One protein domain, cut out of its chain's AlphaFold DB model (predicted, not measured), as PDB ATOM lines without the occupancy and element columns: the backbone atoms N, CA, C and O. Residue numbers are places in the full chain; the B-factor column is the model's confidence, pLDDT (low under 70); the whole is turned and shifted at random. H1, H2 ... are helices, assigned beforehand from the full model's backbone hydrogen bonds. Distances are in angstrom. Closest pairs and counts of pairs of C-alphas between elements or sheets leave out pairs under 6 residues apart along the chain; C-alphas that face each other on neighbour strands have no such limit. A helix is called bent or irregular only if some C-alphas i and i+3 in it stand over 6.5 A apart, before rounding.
ATOM      1  N   GLU A 549       5.644 -19.694 -37.384       68.31
ATOM      2  CA  GLU A 549       6.287 -20.734 -38.180       68.31
ATOM      3  C   GLU A 549       5.576 -22.082 -38.027       68.31
ATOM      4  O   GLU A 549       5.313 -22.766 -39.019       68.31
ATOM      5  N   PHE A 550       5.187 -22.427 -36.800       70.25
ATOM      6  CA  PHE A 550       4.363 -23.592 -36.521       70.25
ATOM      7  C   PHE A 550       3.024 -23.502 -37.257       70.25
ATOM      8  O   PHE A 550       2.729 -24.382 -38.053       70.25
ATOM      9  N   ASP A 551       2.255 -22.427 -37.090       70.81
ATOM     10  CA  ASP A 551       0.947 -22.229 -37.728       70.81
ATOM     11  C   ASP A 551       1.030 -22.253 -39.260       70.81
ATOM     12  O   ASP A 551       0.115 -22.734 -39.930       70.81
ATOM     13  N   ARG A 552       2.142 -21.783 -39.832       72.31
ATOM     14  CA  ARG A 552       2.395 -21.822 -41.277       72.31
ATOM     15  C   ARG A 552       2.624 -23.240 -41.795       72.31
ATOM     16  O   ARG A 552       2.052 -23.617 -42.816       72.31
ATOM     17  N   TYR A 553       3.473 -24.025 -41.132       72.88
ATOM     18  CA  TYR A 553       3.858 -25.355 -41.620       72.88
ATOM     19  C   TYR A 553       2.967 -26.483 -41.096       72.88
ATOM     20  O   TYR A 553       2.902 -27.549 -41.711       72.88
ATOM     21  N   PHE A 554       2.263 -26.264 -39.987       76.69
ATOM     22  CA  PHE A 554       1.443 -27.267 -39.322       76.69
ATOM     23  C   PHE A 554       0.322 -27.818 -40.213       76.69
ATOM     24  O   PHE A 554       0.218 -29.041 -40.288       76.69
ATOM     25  N   PRO A 555      -0.460 -27.011 -40.961       82.06
ATOM     26  CA  PRO A 555      -1.470 -27.544 -41.875       82.06
ATOM     27  C   PRO A 555      -0.866 -28.495 -42.910       82.06
ATOM     28  O   PRO A 555      -1.330 -29.621 -43.061       82.06
ATOM     29  N   THR A 556       0.237 -28.093 -43.546       82.31
ATOM     30  CA  THR A 556       0.963 -28.927 -44.514       82.31
ATOM     31  C   THR A 556       1.500 -30.204 -43.873       82.31
ATOM     32  O   THR A 556       1.425 -31.277 -44.468       82.31
ATOM     33  N   TYR A 557       2.004 -30.123 -42.642       81.62
ATOM     34  CA  TYR A 557       2.443 -31.290 -41.881       81.62
ATOM     35  C   TYR A 557       1.289 -32.247 -41.559       81.62
ATOM     36  O   TYR A 557       1.450 -33.456 -41.699       81.62
ATOM     37  N   MET A 558       0.121 -31.725 -41.184       83.75
ATOM     38  CA  MET A 558      -1.075 -32.526 -40.911       83.75
ATOM     39  C   MET A 558      -1.629 -33.178 -42.181       83.75
ATOM     40  O   MET A 558      -2.037 -34.334 -42.137       83.75
ATOM     41  N   GLU A 559      -1.586 -32.489 -43.321       87.00
ATOM     42  CA  GLU A 559      -1.942 -33.080 -44.613       87.00
ATOM     43  C   GLU A 559      -0.947 -34.168 -45.036       87.00
ATOM     44  O   GLU A 559      -1.372 -35.239 -45.459       87.00
ATOM     45  N   MET A 560       0.364 -33.949 -44.850       86.69
ATOM     46  CA  MET A 560       1.388 -34.985 -45.056       86.69
ATOM     47  C   MET A 560       1.148 -36.204 -44.163       86.69
ATOM     48  O   MET A 560       1.270 -37.334 -44.631       86.69
ATOM     49  N   LEU A 561       0.809 -35.991 -42.888       84.00
ATOM     50  CA  LEU A 561       0.472 -37.071 -41.963       84.00
ATOM     51  C   LEU A 561      -0.761 -37.838 -42.427       84.00
ATOM     52  O   LEU A 561      -0.711 -39.059 -42.482       84.00
ATOM     53  N   HIS A 562      -1.833 -37.137 -42.794       86.50
ATOM     54  CA  HIS A 562      -3.050 -37.759 -43.307       86.50
ATOM     55  C   HIS A 562      -2.764 -38.590 -44.564       86.50
ATOM     56  O   HIS A 562      -3.219 -39.723 -44.677       86.50
ATOM     57  N   GLU A 563      -1.968 -38.052 -45.485       87.81
ATOM     58  CA  GLU A 563      -1.573 -38.727 -46.720       87.81
ATOM     59  C   GLU A 563      -0.683 -39.954 -46.457       87.81
ATOM     60  O   GLU A 563      -0.831 -40.981 -47.104       87.81
ATOM     61  N   VAL A 564       0.212 -39.898 -45.468       82.00
ATOM     62  CA  VAL A 564       0.945 -41.081 -44.983       82.00
ATOM     63  C   VAL A 564       0.006 -42.071 -44.289       82.00
ATOM     64  O   VAL A 564       0.207 -43.288 -44.359       82.00
ATOM     65  N   ASP A 565      -1.024 -41.581 -43.606       80.06
ATOM     66  CA  ASP A 565      -1.923 -42.420 -42.832       80.06
ATOM     67  C   ASP A 565      -2.869 -43.258 -43.681       80.06
ATOM     68  O   ASP A 565      -3.157 -44.402 -43.321       80.06
ATOM     69  N   THR A 566      -3.269 -42.742 -44.839       82.06
ATOM     70  CA  THR A 566      -4.050 -43.483 -45.835       82.06
ATOM     71  C   THR A 566      -3.238 -44.594 -46.517       82.06
ATOM     72  O   THR A 566      -3.826 -45.523 -47.066       82.06
ATOM     73  N   MET A 567      -1.903 -44.578 -46.422       76.44
ATOM     74  CA  MET A 567      -0.990 -45.562 -47.025       76.44
ATOM     75  C   MET A 567      -0.756 -46.821 -46.159       76.44
ATOM     76  O   MET A 567       0.371 -47.308 -46.045       76.44
ATOM     77  N   ASN A 568      -1.802 -47.371 -45.534       64.00
ATOM     78  CA  ASN A 568      -1.678 -48.543 -44.647       64.00
ATOM     79  C   ASN A 568      -1.145 -49.804 -45.361       64.00
ATOM     80  O   ASN A 568      -0.376 -50.563 -44.771       64.00
ATOM     81  N   ASP A 569      -1.456 -49.973 -46.647       59.88
ATOM     82  CA  ASP A 569      -1.047 -51.126 -47.467       59.88
ATOM     83  C   ASP A 569       0.468 -51.148 -47.769       59.88
ATOM     84  O   ASP A 569       1.007 -52.116 -48.307       59.88
ATOM     85  N   CYS A 570       1.192 -50.070 -47.453       55.56
ATOM     86  CA  CYS A 570       2.638 -49.971 -47.655       55.56
ATOM     87  C   CYS A 570       3.466 -50.716 -46.593       55.56
ATOM     88  O   CYS A 570       4.671 -50.872 -46.765       55.56
ATOM     89  N   LEU A 571       2.841 -51.160 -45.501       57.44
ATOM     90  CA  LEU A 571       3.513 -51.804 -44.365       57.44
ATOM     91  C   LEU A 571       3.623 -53.333 -44.509       57.44
ATOM     92  O   LEU A 571       4.229 -54.001 -43.670       57.44
ATOM     93  N   GLU A 572       3.025 -53.908 -45.557       52.66
ATOM     94  CA  GLU A 572       3.044 -55.354 -45.825       52.66
ATOM     95  C   GLU A 572       4.239 -55.801 -46.679       52.66
ATOM     96  O   GLU A 572       4.609 -56.979 -46.674       52.66
ATOM     97  N   HIS A 573       4.889 -54.878 -47.389       46.31
ATOM     98  CA  HIS A 573       6.019 -55.177 -48.263       46.31
ATOM     99  C   HIS A 573       7.216 -54.324 -47.864       46.31
ATOM    100  O   HIS A 573       7.231 -53.113 -48.056       46.31
ATOM    101  N   LYS A 574       8.222 -54.986 -47.279       52.28
ATOM    102  CA  LYS A 574       9.505 -54.378 -46.919       52.28
ATOM    103  C   LYS A 574      10.019 -53.527 -48.086       52.28
ATOM    104  O   LYS A 574      10.096 -54.024 -49.207       52.28
ATOM    105  N   PHE A 575      10.442 -52.307 -47.757       49.66
ATOM    106  CA  PHE A 575      11.057 -51.299 -48.628       49.66
ATOM    107  C   PHE A 575      10.089 -50.471 -49.484       49.66
ATOM    108  O   PHE A 575       9.974 -50.650 -50.696       49.66
ATOM    109  N   LEU A 576       9.510 -49.432 -48.875       54.69
ATOM    110  CA  LEU A 576       9.146 -48.227 -49.620       54.69
ATOM    111  C   LEU A 576      10.431 -47.512 -50.061       54.69
ATOM    112  O   LEU A 576      10.982 -46.685 -49.333       54.69
ATOM    113  N   ASN A 577      10.927 -47.839 -51.255       62.44
ATOM    114  CA  ASN A 577      11.834 -46.939 -51.962       62.44
ATOM    115  C   ASN A 577      11.067 -45.644 -52.315       62.44
ATOM    116  O   ASN A 577       9.847 -45.675 -52.497       62.44
ATOM    117  N   GLY A 578      11.762 -44.506 -52.406       64.94
ATOM    118  CA  GLY A 578      11.148 -43.196 -52.652       64.94
ATOM    119  C   GLY A 578      10.264 -43.153 -53.906       64.94
ATOM    120  O   GLY A 578       9.280 -42.417 -53.923       64.94
ATOM    121  N   ASP A 579      10.571 -43.978 -54.913       72.50
ATOM    122  CA  ASP A 579       9.792 -44.122 -56.151       72.50
ATOM    123  C   ASP A 579       8.358 -44.590 -55.888       72.50
ATOM    124  O   ASP A 579       7.404 -43.974 -56.357       72.50
ATOM    125  N   ALA A 580       8.194 -45.619 -55.054       74.19
ATOM    126  CA  ALA A 580       6.882 -46.161 -54.713       74.19
ATOM    127  C   ALA A 580       6.041 -45.159 -53.909       74.19
ATOM    128  O   ALA A 580       4.822 -45.092 -54.074       74.19
ATOM    129  N   LEU A 581       6.692 -44.355 -53.059       77.44
ATOM    130  CA  LEU A 581       6.029 -43.281 -52.323       77.44
ATOM    131  C   LEU A 581       5.551 -42.183 -53.277       77.44
ATOM    132  O   LEU A 581       4.390 -41.783 -53.218       77.44
ATOM    133  N   LEU A 582       6.427 -41.724 -54.178       82.19
ATOM    134  CA  LEU A 582       6.077 -40.707 -55.163       82.19
ATOM    135  C   LEU A 582       4.936 -41.181 -56.061       82.19
ATOM    136  O   LEU A 582       4.029 -40.403 -56.304       82.19
ATOM    137  N   GLU A 583       4.915 -42.425 -56.532       81.88
ATOM    138  CA  GLU A 583       3.819 -42.922 -57.372       81.88
ATOM    139  C   GLU A 583       2.472 -42.941 -56.640       81.88
ATOM    140  O   GLU A 583       1.470 -42.518 -57.220       81.88
ATOM    141  N   ARG A 584       2.459 -43.337 -55.361       79.94
ATOM    142  CA  ARG A 584       1.236 -43.545 -54.568       79.94
ATOM    143  C   ARG A 584       0.588 -42.289 -54.001       79.94
ATOM    144  O   ARG A 584      -0.586 -42.358 -53.652       79.94
ATOM    145  N   LEU A 585       1.312 -41.173 -53.908       84.88
ATOM    146  CA  LEU A 585       0.730 -39.914 -53.439       84.88
ATOM    147  C   LEU A 585      -0.522 -39.543 -54.255       84.88
ATOM    148  O   LEU A 585      -0.522 -39.628 -55.491       84.88
ATOM    149  N   ASN A 586      -1.554 -39.069 -53.563       86.19
ATOM    150  CA  ASN A 586      -2.773 -38.547 -54.158       86.19
ATOM    151  C   ASN A 586      -2.427 -37.478 -55.220       86.19
ATOM    152  O   ASN A 586      -1.688 -36.534 -54.916       86.19
ATOM    153  N   PRO A 587      -2.941 -37.589 -56.461       84.94
ATOM    154  CA  PRO A 587      -2.700 -36.605 -57.517       84.94
ATOM    155  C   PRO A 587      -3.050 -35.163 -57.128       84.94
ATOM    156  O   PRO A 587      -2.340 -34.244 -57.531       84.94
ATOM    157  N   GLU A 588      -4.093 -34.954 -56.321       84.12
ATOM    158  CA  GLU A 588      -4.485 -33.626 -55.833       84.12
ATOM    159  C   GLU A 588      -3.460 -33.071 -54.841       84.12
ATOM    160  O   GLU A 588      -3.060 -31.912 -54.947       84.12
ATOM    161  N   PHE A 589      -2.961 -33.912 -53.931       85.94
ATOM    162  CA  PHE A 589      -1.893 -33.548 -53.000       85.94
ATOM    163  C   PHE A 589      -0.585 -33.242 -53.747       85.94
ATOM    164  O   PHE A 589       0.057 -32.219 -53.498       85.94
ATOM    165  N   LYS A 590      -0.220 -34.081 -54.728       84.38
ATOM    166  CA  LYS A 590       0.933 -33.839 -55.611       84.38
ATOM    167  C   LYS A 590       0.817 -32.513 -56.340       84.38
ATOM    168  O   LYS A 590       1.800 -31.786 -56.395       84.38
ATOM    169  N   ALA A 591      -0.350 -32.215 -56.905       80.50
ATOM    170  CA  ALA A 591      -0.579 -30.978 -57.638       80.50
ATOM    171  C   ALA A 591      -0.511 -29.764 -56.705       80.50
ATOM    172  O   ALA A 591       0.191 -28.805 -57.013       80.50
ATOM    173  N   LYS A 592      -1.163 -29.840 -55.537       81.75
ATOM    174  CA  LYS A 592      -1.191 -28.772 -54.529       81.75
ATOM    175  C   LYS A 592       0.204 -28.361 -54.062       81.75
ATOM    176  O   LYS A 592       0.472 -27.175 -53.913       81.75
ATOM    177  N   TYR A 593       1.083 -29.334 -53.842       79.19
ATOM    178  CA  TYR A 593       2.450 -29.099 -53.368       79.19
ATOM    179  C   TYR A 593       3.510 -29.212 -54.471       79.19
ATOM    180  O   TYR A 593       4.699 -29.204 -54.173       79.19
ATOM    181  N   ALA A 594       3.085 -29.342 -55.731       77.00
ATOM    182  CA  ALA A 594       3.935 -29.520 -56.907       77.00
ATOM    183  C   ALA A 594       5.039 -30.598 -56.745       77.00
ATOM    184  O   ALA A 594       6.185 -30.433 -57.172       77.00
ATOM    185  N   ILE A 595       4.675 -31.737 -56.144       78.25
ATOM    186  CA  ILE A 595       5.576 -32.860 -55.856       78.25
ATOM    187  C   ILE A 595       5.788 -33.694 -57.123       78.25
ATOM    188  O   ILE A 595       4.900 -34.432 -57.551       78.25
ATOM    189  N   ASN A 596       6.985 -33.609 -57.707       71.81
ATOM    190  CA  ASN A 596       7.310 -34.264 -58.982       71.81
ATOM    191  C   ASN A 596       8.674 -34.977 -59.020       71.81
ATOM    192  O   ASN A 596       9.072 -35.479 -60.067       71.81
ATOM    193  N   SER A 597       9.399 -35.021 -57.903       71.69
ATOM    194  CA  SER A 597      10.732 -35.620 -57.816       71.69
ATOM    195  C   SER A 597      10.934 -36.267 -56.456       71.69
ATOM    196  O   SER A 597      10.510 -35.706 -55.450       71.69
ATOM    197  N   LEU A 598      11.663 -37.386 -56.415       67.81
ATOM    198  CA  LEU A 598      12.109 -38.069 -55.191       67.81
ATOM    199  C   LEU A 598      12.823 -37.152 -54.203       67.81
ATOM    200  O   LEU A 598      12.851 -37.397 -53.000       67.81
ATOM    201  N   GLN A 599      13.433 -36.100 -54.731       63.91
ATOM    202  CA  GLN A 599      14.205 -35.159 -53.951       63.91
ATOM    203  C   GLN A 599      13.344 -34.121 -53.223       63.91
ATOM    204  O   GLN A 599      13.896 -33.351 -52.432       63.91
ATOM    205  N   HIS A 600      12.028 -34.099 -53.455       72.75
ATOM    206  CA  HIS A 600      11.121 -33.126 -52.857       72.75
ATOM    207  C   HIS A 600      11.156 -33.188 -51.314       72.75
ATOM    208  O   HIS A 600      11.023 -34.281 -50.750       72.75
ATOM    209  N   PRO A 601      11.278 -32.049 -50.599       68.88
ATOM    210  CA  PRO A 601      11.358 -32.028 -49.134       68.88
ATOM    211  C   PRO A 601      10.217 -32.785 -48.440       68.88
ATOM    212  O   PRO A 601      10.463 -33.598 -47.547       68.88
ATOM    213  N   HIS A 602       8.976 -32.589 -48.906       80.62
ATOM    214  CA  HIS A 602       7.800 -33.275 -48.353       80.62
ATOM    215  C   HIS A 602       7.896 -34.802 -48.464       80.62
ATOM    216  O   HIS A 602       7.629 -35.487 -47.484       80.62
ATOM    217  N   LEU A 603       8.378 -35.358 -49.585       78.56
ATOM    218  CA  LEU A 603       8.543 -36.812 -49.727       78.56
ATOM    219  C   LEU A 603       9.518 -37.392 -48.708       78.56
ATOM    220  O   LEU A 603       9.283 -38.473 -48.179       78.56
ATOM    221  N   ARG A 604      10.606 -36.681 -48.400       72.25
ATOM    222  CA  ARG A 604      11.579 -37.133 -47.399       72.25
ATOM    223  C   ARG A 604      10.979 -37.118 -45.994       72.25
ATOM    224  O   ARG A 604      11.215 -38.041 -45.218       72.25
ATOM    225  N   ILE A 605      10.207 -36.081 -45.668       77.19
ATOM    226  CA  ILE A 605       9.487 -35.985 -44.392       77.19
ATOM    227  C   ILE A 605       8.473 -37.127 -44.285       77.19
ATOM    228  O   ILE A 605       8.493 -37.864 -43.302       77.19
ATOM    229  N   MET A 606       7.665 -37.334 -45.322       82.25
ATOM    230  CA  MET A 606       6.680 -38.414 -45.394       82.25
ATOM    231  C   MET A 606       7.331 -39.798 -45.336       82.25
ATOM    232  O   MET A 606       6.851 -40.668 -44.621       82.25
ATOM    233  N   SER A 607       8.475 -39.995 -45.993       79.62
ATOM    234  CA  SER A 607       9.268 -41.225 -45.889       79.62
ATOM    235  C   SER A 607       9.718 -41.487 -44.446       79.62
ATOM    236  O   SER A 607       9.580 -42.603 -43.952       79.62
ATOM    237  N   ARG A 608      10.175 -40.457 -43.721       76.69
ATOM    238  CA  ARG A 608      10.512 -40.577 -42.290       76.69
ATOM    239  C   ARG A 608       9.280 -40.845 -41.418       76.69
ATOM    240  O   ARG A 608       9.381 -41.609 -40.461       76.69
ATOM    241  N   MET A 609       8.133 -40.233 -41.719       83.50
ATOM    242  CA  MET A 609       6.862 -40.513 -41.033       83.50
ATOM    243  C   MET A 609       6.448 -41.976 -41.231       83.50
ATOM    244  O   MET A 609       6.143 -42.658 -40.255       83.50
ATOM    245  N   LEU A 610       6.528 -42.476 -42.467       77.38
ATOM    246  CA  LEU A 610       6.261 -43.870 -42.820       77.38
ATOM    247  C   LEU A 610       7.204 -44.830 -42.099       77.38
ATOM    248  O   LEU A 610       6.728 -45.787 -41.502       77.38
ATOM    249  N   GLN A 611       8.511 -44.547 -42.070       74.94
ATOM    250  CA  GLN A 611       9.478 -45.351 -41.311       74.94
ATOM    251  C   GLN A 611       9.096 -45.439 -39.829       74.94
ATOM    252  O   GLN A 611       9.098 -46.521 -39.251       74.94
ATOM    253  N   ARG A 612       8.729 -44.314 -39.201       75.56
ATOM    254  CA  ARG A 612       8.283 -44.301 -37.795       75.56
ATOM    255  C   ARG A 612       7.008 -45.122 -37.593       75.56
ATOM    256  O   ARG A 612       6.923 -45.866 -36.618       75.56
ATOM    257  N   LYS A 613       6.047 -45.013 -38.513       75.12
ATOM    258  CA  LYS A 613       4.801 -45.790 -38.497       75.12
ATOM    259  C   LYS A 613       5.057 -47.290 -38.682       75.12
ATOM    260  O   LYS A 613       4.445 -48.093 -37.986       75.12
ATOM    261  N   GLU A 614       5.987 -47.672 -39.556       71.38
ATOM    262  CA  GLU A 614       6.401 -49.064 -39.770       71.38
ATOM    263  C   GLU A 614       6.959 -49.683 -38.490       71.38
ATOM    264  O   GLU A 614       6.513 -50.758 -38.093       71.38
ATOM    265  N   TYR A 615       7.860 -48.982 -37.794       67.94
ATOM    266  CA  TYR A 615       8.377 -49.447 -36.506       67.94
ATOM    267  C   TYR A 615       7.263 -49.693 -35.482       67.94
ATOM    268  O   TYR A 615       7.275 -50.726 -34.814       67.94
ATOM    269  N   ASP A 616       6.293 -48.783 -35.380       70.00
ATOM    270  CA  ASP A 616       5.188 -48.901 -34.424       70.00
ATOM    271  C   ASP A 616       4.221 -50.049 -34.774       70.00
ATOM    272  O   ASP A 616       3.816 -50.825 -33.907       70.00
ATOM    273  N   VAL A 617       3.903 -50.229 -36.060       70.75
ATOM    274  CA  VAL A 617       3.046 -51.332 -36.529       70.75
ATOM    275  C   VAL A 617       3.752 -52.683 -36.408       70.75
ATOM    276  O   VAL A 617       3.138 -53.646 -35.949       70.75
ATOM    277  N   CYS A 618       5.045 -52.776 -36.736       68.19
ATOM    278  CA  CYS A 618       5.836 -53.987 -36.505       68.19
ATOM    279  C   CYS A 618       5.939 -54.327 -35.014       68.19
ATOM    280  O   CYS A 618       5.850 -55.499 -34.648       68.19
ATOM    281  N   TYR A 619       6.105 -53.321 -34.151       71.12
ATOM    282  CA  TYR A 619       6.130 -53.511 -32.704       71.12
ATOM    283  C   TYR A 619       4.782 -54.018 -32.173       71.12
ATOM    284  O   TYR A 619       4.752 -54.997 -31.422       71.12
ATOM    285  N   ARG A 620       3.664 -53.419 -32.608       72.06
ATOM    286  CA  ARG A 620       2.313 -53.889 -32.268       72.06
ATOM    287  C   ARG A 620       2.053 -55.309 -32.757       72.06
ATOM    288  O   ARG A 620       1.690 -56.143 -31.938       72.06
ATOM    289  N   ARG A 621       2.347 -55.619 -34.025       71.75
ATOM    290  CA  ARG A 621       2.184 -56.971 -34.586       71.75
ATOM    291  C   ARG A 621       2.994 -58.005 -33.812       71.75
ATOM    292  O   ARG A 621       2.468 -59.043 -33.450       71.75
ATOM    293  N   ARG A 622       4.253 -57.703 -33.486       72.12
ATOM    294  CA  ARG A 622       5.084 -58.591 -32.661       72.12
ATOM    295  C   ARG A 622       4.492 -58.788 -31.264       72.12
ATOM    296  O   ARG A 622       4.590 -59.875 -30.710       72.12
ATOM    297  N   THR A 623       3.904 -57.744 -30.686       74.31
ATOM    298  CA  THR A 623       3.248 -57.818 -29.373       74.31
ATOM    299  C   THR A 623       1.980 -58.670 -29.439       74.31
ATOM    300  O   THR A 623       1.771 -59.488 -28.549       74.31
ATOM    301  N   GLU A 624       1.181 -58.535 -30.500       79.69
ATOM    302  CA  GLU A 624       0.006 -59.372 -30.780       79.69
ATOM    303  C   GLU A 624       0.402 -60.831 -31.041       79.69
ATOM    304  O   GLU A 624      -0.148 -61.716 -30.404       79.69
ATOM    305  N   GLU A 625       1.424 -61.100 -31.857       79.62
ATOM    306  CA  GLU A 625       1.953 -62.454 -32.088       79.62
ATOM    307  C   GLU A 625       2.460 -63.102 -30.790       79.62
ATOM    308  O   GLU A 625       2.213 -64.280 -30.541       79.62
ATOM    309  N   ILE A 626       3.158 -62.340 -29.937       74.62
ATOM    310  CA  ILE A 626       3.586 -62.811 -28.611       74.62
ATOM    311  C   ILE A 626       2.370 -63.075 -27.721       74.62
ATOM    312  O   ILE A 626       2.355 -64.075 -27.008       74.62
ATOM    313  N   TYR A 627       1.367 -62.198 -27.742       76.88
ATOM    314  CA  TYR A 627       0.141 -62.359 -26.970       76.88
ATOM    315  C   TYR A 627      -0.639 -63.600 -27.412       76.88
ATOM    316  O   TYR A 627      -0.974 -64.428 -26.569       76.88
ATOM    317  N   ASP A 628      -0.847 -63.785 -28.712       80.12
ATOM    318  CA  ASP A 628      -1.524 -64.944 -29.291       80.12
ATOM    319  C   ASP A 628      -0.758 -66.232 -28.983       80.12
ATOM    320  O   ASP A 628      -1.353 -67.217 -28.545       80.12
ATOM    321  N   PHE A 629       0.574 -66.204 -29.095       76.12
ATOM    322  CA  PHE A 629       1.424 -67.325 -28.705       76.12
ATOM    323  C   PHE A 629       1.307 -67.631 -27.206       76.12
ATOM    324  O   PHE A 629       1.194 -68.794 -26.830       76.12
ATOM    325  N   LEU A 630       1.292 -66.617 -26.334       70.56
ATOM    326  CA  LEU A 630       1.091 -66.784 -24.890       70.56
ATOM    327  C   LEU A 630      -0.301 -67.342 -24.569       70.56
ATOM    328  O   LEU A 630      -0.417 -68.222 -23.716       70.56
ATOM    329  N   VAL A 631      -1.344 -66.877 -25.256       72.94
ATOM    330  CA  VAL A 631      -2.721 -67.370 -25.118       72.94
ATOM    331  C   VAL A 631      -2.820 -68.826 -25.571       72.94
ATOM    332  O   VAL A 631      -3.389 -69.648 -24.851       72.94
ATOM    333  N   GLU A 632      -2.218 -69.193 -26.704       73.12
ATOM    334  CA  GLU A 632      -2.113 -70.591 -27.134       73.12
ATOM    335  C   GLU A 632      -1.346 -71.439 -26.116       73.12
ATOM    336  O   GLU A 632      -1.791 -72.536 -25.782       73.12
ATOM    337  N   LEU A 633      -0.244 -70.931 -25.557       63.75
ATOM    338  CA  LEU A 633       0.568 -71.637 -24.562       63.75
ATOM    339  C   LEU A 633      -0.201 -71.877 -23.250       63.75
ATOM    340  O   LEU A 633      -0.096 -72.957 -22.667       63.75
ATOM    341  N   ILE A 634      -1.018 -70.906 -22.824       66.06
ATOM    342  CA  ILE A 634      -1.955 -71.025 -21.694       66.06
ATOM    343  C   ILE A 634      -3.046 -72.064 -21.996       66.06
ATOM    344  O   ILE A 634      -3.399 -72.862 -21.124       66.06
ATOM    345  N   ASN A 635      -3.557 -72.095 -23.230       63.16
ATOM    346  CA  ASN A 635      -4.612 -73.018 -23.654       63.16
ATOM    347  C   ASN A 635      -4.106 -74.456 -23.901       63.16
ATOM    348  O   ASN A 635      -4.883 -75.408 -23.790       63.16
ATOM    349  N   LEU A 636      -2.816 -74.646 -24.209       58.59
ATOM    350  CA  LEU A 636      -2.258 -75.910 -24.703       58.59
ATOM    351  C   LEU A 636      -1.870 -76.955 -23.644       58.59
ATOM    352  O   LEU A 636      -1.446 -78.029 -24.069       58.59
ATOM    353  N   LYS A 637      -2.023 -76.753 -22.315       53.06
ATOM    354  CA  LYS A 637      -2.002 -77.881 -21.335       53.06
ATOM    355  C   LYS A 637      -2.460 -77.548 -19.887       53.06
ATOM    356  O   LYS A 637      -2.281 -76.437 -19.405       53.06
TER     357      LYS A 637
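This is residues 549 to 637 of the 650 residues of an uncharacterized protein of Aegilops tauschii subsp. strangulata (UniProt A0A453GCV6). A small helical body sits at one end of a long helix, H5, which runs along the longest axis and whose far part, residues 619 to 635, sticks out from the body as an arm. In the body, H1 comes in at a slant and meets the first part of H5 with its last turns, H3 packs crosswise on that same part, and short H2 and H4 lie on the winding path between; the first residues of H1, 549 to 555, also stick out. The printed part has 89 residues with five named helices, in the order H1, H2, H3, H4, H5, and no named strand; its class is all helix. The whole is loose, with a radius of gyration of the C-alphas of 17.4 A, and spans 60 by 29 by 18 A.

Begin at H1, residues 549 to 565, which has a kink of 29 degrees near residue 556 and is only just irregular, with C-alphas 552 and 555 6.9 A apart. With residues 560 to 564 alone it touches residues 602 to 610 of H5, residues 601 to 635; the closest C-alphas, those of Met 560 and Met 606, are 6.3 A apart. The two run the same way at a steep tilt of 49 degrees. Next look at H2, residues 568 to 571: it is close to H5 but not clearly touching, the closest C-alphas being those of Leu 571 and Glu 614, 6.1 A apart. H1 and H2 meet only through their link. H3, residues 578 to 584, touches residues 603 to 607 of H5, about perpendicular at 85 degrees, with the C-alphas of Leu 582 and Leu 603 closest at 7.1 A. H4, residues 587 to 592, touches no helix; it is only just apart from H1, the closest C-alphas being 8.1 A apart. In H3, H4 and H5 every O i to N i+4 pair is within hydrogen-bond range; in H1, 11 of 13 are, and H2 is too short for such a pair.

Find C-alpha 549 at (6.287, -20.734, -38.180); from there H1 runs 23.7 A to C-alpha 565. H2, H3 and H4 follow, and H3 measures 10.1 A. Find C-alpha 601 at (11.358, -32.028, -49.134), where H5 begins; it runs 50.8 A to C-alpha 635 at (-4.612, -73.018, -23.654).

The two C-alphas farthest apart, those of Ala 594 and Lys 637, are 60.3 A apart. Without residues 549 to 555 and 619 to 637, which stand free, the body spans 32 by 22 by 17 A. The printed part has no cut and no long link. The mean pLDDT of the printed part is 73.7; look for values under 70 at residues 568 to 578 and 633 to 637, among others.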